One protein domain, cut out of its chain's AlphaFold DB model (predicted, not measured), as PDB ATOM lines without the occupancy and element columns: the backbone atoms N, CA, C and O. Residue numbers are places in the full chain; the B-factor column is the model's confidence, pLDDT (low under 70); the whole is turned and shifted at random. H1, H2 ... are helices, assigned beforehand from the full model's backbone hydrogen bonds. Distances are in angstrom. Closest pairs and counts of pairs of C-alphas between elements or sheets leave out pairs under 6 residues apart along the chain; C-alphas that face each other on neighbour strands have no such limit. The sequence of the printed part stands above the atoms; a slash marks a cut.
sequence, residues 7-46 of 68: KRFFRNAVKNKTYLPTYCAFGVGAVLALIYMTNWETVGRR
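What this domain is: This is residues 7 to 46 of the 68 residues of an uncharacterized protein of Onchocerca volvulus (UniProt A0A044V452). One long helix, H2, makes the length, with H1 turned off at a corner at its first end and the short H3 at a corner at its other end. Residues 25 to 31 of H2 stand free between these two ends. The printed part has 40 residues, with three named helices in the order H1, H2, H3 and no named strand: all helix. It is only just extended, close to loose, with a radius of gyration of the C-alphas of 13.5 A, and elongated, spanning 35 by 18 by 12 A.

How they stand to each other: H1, residues 7 to 15, and H2, residues 20 to 37, only just touch, with 3 pairs of C-alphas within 8 A, and only at the corner by their tight link. H2 takes part with residues 20 to 23 alone; the closest C-alphas, of Val 14 and Leu 20, are 5.7 A apart. Their lines stand at 71 degrees, only just about perpendicular. H3, residues 41 to 44, touches H2 only at the corner, at residues 35 to 36 of H2 alone; the closest C-alphas, of Ile 35 and Gly 44, are 6.4 A apart. H1 and H3 are apart. In H1 and H2 every O i to N i+4 pair is within hydrogen-bond range; H3 is too short for such a pair.

Where its parts are: H1 begins at C-alpha 7 (150.959, 306.645, 188.298) and is 12.4 A long. H2 measures 25.4 A from C-alpha 20 to C-alpha 37 (134.045, 287.807, 173.896). H3 measures 4.8 A and ends at C-alpha 44 (141.798, 281.112, 171.480).

The domain as a whole: The C-alphas farthest apart, of Arg 8 and Arg 45, are 37.4 A apart. The printed part has no cut, and both links are tight. Mean pLDDT of the printed part is 74.7; residues 7 to 17 and 19 to 20 are under 70.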
ATOM      1  N   LYS A   7     149.561 307.080 188.359       65.75
ATOM      2  CA  LYS A   7     150.959 306.645 188.298       65.75
ATOM      3  C   LYS A   7     151.501 306.162 189.651       65.75
ATOM      4  O   LYS A   7     152.254 305.189 189.697       65.75
ATOM      5  N   ARG A   8     151.117 306.804 190.761       67.82
ATOM      6  CA  ARG A   8     151.506 306.403 192.125       67.82
ATOM      7  C   ARG A   8     150.788 305.128 192.563       67.82
ATOM      8  O   ARG A   8     151.422 304.275 193.179       67.82
ATOM      9  N   PHE A   9     149.514 304.975 192.205       67.51
ATOM     10  CA  PHE A   9     148.748 303.756 192.480       67.51
ATOM     11  C   PHE A   9     149.329 302.548 191.747       67.51
ATOM     12  O   PHE A   9     149.650 301.559 192.396       67.51
ATOM     13  N   PHE A  10     149.584 302.661 190.440       67.70
ATOM     14  CA  PHE A  10     150.216 301.587 189.668       67.70
ATOM     15  C   PHE A  10     151.601 301.226 190.209       67.70
ATOM     16  O   PHE A  10     151.912 300.054 190.402       67.70
ATOM     17  N   ARG A  11     152.429 302.223 190.539       69.26
ATOM     18  CA  ARG A  11     153.765 301.965 191.090       69.26
ATOM     19  C   ARG A  11     153.719 301.274 192.456       69.26
ATOM     20  O   ARG A  11     154.549 300.405 192.717       69.26
ATOM     21  N   ASN A  12     152.779 301.643 193.325       66.67
ATOM     22  CA  ASN A  12     152.618 301.000 194.630       66.67
ATOM     23  C   ASN A  12     152.009 299.597 194.508       66.67
ATOM     24  O   ASN A  12     152.453 298.693 195.212       66.67
ATOM     25  N   ALA A  13     151.071 299.393 193.581       63.20
ATOM     26  CA  ALA A  13     150.483 298.088 193.292       63.20
ATOM     27  C   ALA A  13     151.532 297.084 192.783       63.20
ATOM     28  O   ALA A  13     151.543 295.940 193.223       63.20
ATOM     29  N   VAL A  14     152.470 297.527 191.935       64.97
ATOM     30  CA  VAL A  14     153.555 296.676 191.413       64.97
ATOM     31  C   VAL A  14     154.646 296.401 192.458       64.97
ATOM     32  O   VAL A  14     155.289 295.356 192.433       64.97
ATOM     33  N   LYS A  15     154.876 297.309 193.412       66.41
ATOM     34  CA  LYS A  15     155.870 297.086 194.478       66.41
ATOM     35  C   LYS A  15     155.365 296.190 195.604       66.41
ATOM     36  O   LYS A  15     156.177 295.580 196.300       66.41
ATOM     37  N   ASN A  16     154.054 296.119 195.806       64.50
ATOM     38  CA  ASN A  16     153.487 295.356 196.901       64.50
ATOM     39  C   ASN A  16     153.297 293.893 196.470       64.50
ATOM     40  O   ASN A  16     152.307 293.544 195.827       64.50
ATOM     41  N   LYS A  17     154.276 293.039 196.812       65.33
ATOM     42  CA  LYS A  17     154.335 291.619 196.408       65.33
ATOM     43  C   LYS A  17     153.065 290.833 196.750       65.33
ATOM     44  O   LYS A  17     152.753 289.877 196.055       65.33
ATOM     45  N   THR A  18     152.324 291.258 197.771       70.60
ATOM     46  CA  THR A  18     151.049 290.653 198.179       70.60
ATOM     47  C   THR A  18     149.933 290.868 197.155       70.60
ATOM     48  O   THR A  18     149.101 289.989 196.968       70.60
ATOM     49  N   TYR A  19     149.912 292.013 196.468       66.39
ATOM     50  CA  TYR A  19     148.843 292.363 195.524       66.39
ATOM     51  C   TYR A  19     149.221 292.114 194.066       66.39
ATOM     52  O   TYR A  19     148.334 291.956 193.230       66.39
ATOM     53  N   LEU A  20     150.520 292.051 193.760       69.39
ATOM     54  CA  LEU A  20     151.024 291.722 192.430       69.39
ATOM     55  C   LEU A  20     150.356 290.468 191.819       69.39
ATOM     56  O   LEU A  20     149.840 290.589 190.708       69.39
ATOM     57  N   PRO A  21     150.289 289.301 192.503       74.32
ATOM     58  CA  PRO A  21     149.666 288.111 191.919       74.32
ATOM     59  C   PRO A  21     148.174 288.315 191.654       74.32
ATOM     60  O   PRO A  21     147.677 287.869 190.625       74.32
ATOM     61  N   THR A  22     147.469 289.042 192.522       78.13
ATOM     62  CA  THR A  22     146.039 289.327 192.367       78.13
ATOM     63  C   THR A  22     145.779 290.226 191.164       78.13
ATOM     64  O   THR A  22     144.929 289.910 190.338       78.13
ATOM     65  N   TYR A  23     146.540 291.313 191.002       73.63
ATOM     66  CA  TYR A  23     146.420 292.184 189.829       73.63
ATOM     67  C   TYR A  23     146.796 291.463 188.535       73.63
ATOM     68  O   TYR A  23     146.115 291.638 187.527       73.63
ATOM     69  N   CYS A  24     147.832 290.621 188.560       78.56
ATOM     70  CA  CYS A  24     148.165 289.766 187.426       78.56
ATOM     71  C   CYS A  24     147.029 288.785 187.108       78.56
ATOM     72  O   CYS A  24     146.673 288.660 185.943       78.56
ATOM     73  N   ALA A  25     146.417 288.147 188.109       81.75
ATOM     74  CA  ALA A  25     145.293 287.234 187.910       81.75
ATOM     75  C   ALA A  25     144.070 287.949 187.314       81.75
ATOM     76  O   ALA A  25     143.482 287.448 186.360       81.75
ATOM     77  N   PHE A  26     143.731 289.146 187.805       84.09
ATOM     78  CA  PHE A  26     142.673 289.969 187.211       84.09
ATOM     79  C   PHE A  26     143.015 290.407 185.785       84.09
ATOM     80  O   PHE A  26     142.149 290.359 184.917       84.09
ATOM     81  N   GLY A  27     144.264 290.796 185.520       84.42
ATOM     82  CA  GLY A  27     144.718 291.173 184.181       84.42
ATOM     83  C   GLY A  27     144.644 290.010 183.193       84.42
ATOM     84  O   GLY A  27     144.065 290.149 182.120       84.42
ATOM     85  N   VAL A  28     145.161 288.840 183.574       86.35
ATOM     86  CA  VAL A  28     145.077 287.612 182.771       86.35
ATOM     87  C   VAL A  28     143.619 287.195 182.578       86.35
ATOM     88  O   VAL A  28     143.223 286.884 181.460       86.35
ATOM     89  N   GLY A  29     142.798 287.254 183.629       87.00
ATOM     90  CA  GLY A  29     141.368 286.962 183.557       87.00
ATOM     91  C   GLY A  29     140.614 287.901 182.614       87.00
ATOM     92  O   GLY A  29     139.807 287.435 181.816       87.00
ATOM     93  N   ALA A  30     140.913 289.202 182.640       87.62
ATOM     94  CA  ALA A  30     140.323 290.181 181.729       87.62
ATOM     95  C   ALA A  30     140.745 289.941 180.272       87.62
ATOM     96  O   ALA A  30     139.910 290.021 179.374       87.62
ATOM     97  N   VAL A  31     142.015 289.599 180.030       85.30
ATOM     98  CA  VAL A  31     142.506 289.243 178.689       85.30
ATOM     99  C   VAL A  31     141.823 287.974 178.182       85.30
ATOM    100  O   VAL A  31     141.362 287.954 177.045       85.30
ATOM    101  N   LEU A  32     141.688 286.942 179.019       84.02
ATOM    102  CA  LEU A  32     140.939 285.730 178.678       84.02
ATOM    103  C   LEU A  32     139.471 286.059 178.367       84.02
ATOM    104  O   LEU A  32     138.971 285.679 177.314       84.02
ATOM    105  N   ALA A  33     138.792 286.822 179.223       84.31
ATOM    106  CA  ALA A  33     137.411 287.237 178.976       84.31
ATOM    107  C   ALA A  33     137.265 288.010 177.654       84.31
ATOM    108  O   ALA A  33     136.289 287.813 176.935       84.31
ATOM    109  N   LEU A  34     138.247 288.844 177.304       86.03
ATOM    110  CA  LEU A  34     138.254 289.574 176.042       86.03
ATOM    111  C   LEU A  34     138.434 288.634 174.850       86.03
ATOM    112  O   LEU A  34     137.648 288.726 173.919       86.03
ATOM    113  N   ILE A  35     139.390 287.699 174.899       81.04
ATOM    114  CA  ILE A  35     139.589 286.684 173.844       81.04
ATOM    115  C   ILE A  35     138.312 285.851 173.647       81.04
ATOM    116  O   ILE A  35     137.958 285.544 172.509       81.04
ATOM    117  N   TYR A  36     137.618 285.523 174.742       77.11
ATOM    118  CA  TYR A  36     136.341 284.809 174.716       77.11
ATOM    119  C   TYR A  36     135.225 285.642 174.066       77.11
ATOM    120  O   TYR A  36     134.509 285.143 173.207       77.11
ATOM    121  N   MET A  37     135.087 286.920 174.435       80.22
ATOM    122  CA  MET A  37     134.045 287.807 173.896       80.22
ATOM    123  C   MET A  37     134.278 288.192 172.430       80.22
ATOM    124  O   MET A  37     133.320 288.328 171.676       80.22
ATOM    125  N   THR A  38     135.531 288.395 172.017       80.68
ATOM    126  CA  THR A  38     135.867 288.814 170.648       80.68
ATOM    127  C   THR A  38     136.024 287.647 169.677       80.68
ATOM    128  O   THR A  38     136.387 287.885 168.526       80.68
ATOM    129  N   ASN A  39     135.765 286.404 170.115       72.20
ATOM    130  CA  ASN A  39     136.028 285.181 169.353       72.20
ATOM    131  C   ASN A  39     137.402 285.227 168.671       72.20
ATOM    132  O   ASN A  39     137.539 284.990 167.472       72.20
ATOM    133  N   TRP A  40     138.437 285.587 169.432       74.66
ATOM    134  CA  TRP A  40     139.755 285.826 168.861       74.66
ATOM    135  C   TRP A  40     140.458 284.499 168.564       74.66
ATOM    136  O   TRP A  40     141.326 284.039 169.310       74.66
ATOM    137  N   GLU A  41     140.066 283.881 167.450       70.27
ATOM    138  CA  GLU A  41     140.405 282.504 167.095       70.27
ATOM    139  C   GLU A  41     141.914 282.240 167.101       70.27
ATOM    140  O   GLU A  41     142.369 281.178 167.520       70.27
ATOM    141  N   THR A  42     142.710 283.226 166.678       72.08
ATOM    142  CA  THR A  42     144.173 283.123 166.581       72.08
ATOM    143  C   THR A  42     144.828 282.816 167.926       72.08
ATOM    144  O   THR A  42     145.798 282.057 167.993       72.08
ATOM    145  N   VAL A  43     144.305 283.410 169.001       70.93
ATOM    146  CA  VAL A  43     144.801 283.205 170.368       70.93
ATOM    147  C   VAL A  43     144.013 282.088 171.042       70.93
ATOM    148  O   VAL A  43     144.601 281.211 171.674       70.93
ATOM    149  N   GLY A  44     142.694 282.071 170.856       70.65
ATOM    150  CA  GLY A  44     141.798 281.112 171.480       70.65
ATOM    151  C   GLY A  44     142.067 279.658 171.083       70.65
ATOM    152  O   GLY A  44     142.077 278.796 171.958       70.65
ATOM    153  N   ARG A  45     142.422 279.373 169.820       70.14
ATOM    154  CA  ARG A  45     142.812 278.018 169.371       70.14
ATOM    155  C   ARG A  45     144.101 277.503 170.030       70.14
ATOM    156  O   ARG A  45     144.315 276.293 170.066       70.14
ATOM    157  N   ARG A  46     144.965 278.387 170.555       75.09
ATOM    158  CA  ARG A  46     146.180 277.996 171.302       75.09
ATOM    159  C   ARG A  46     145.892 277.640 172.761       75.09
ATOM    160  O   ARG A  46     146.740 277.024 173.400       75.09
TER     161      ARG A  46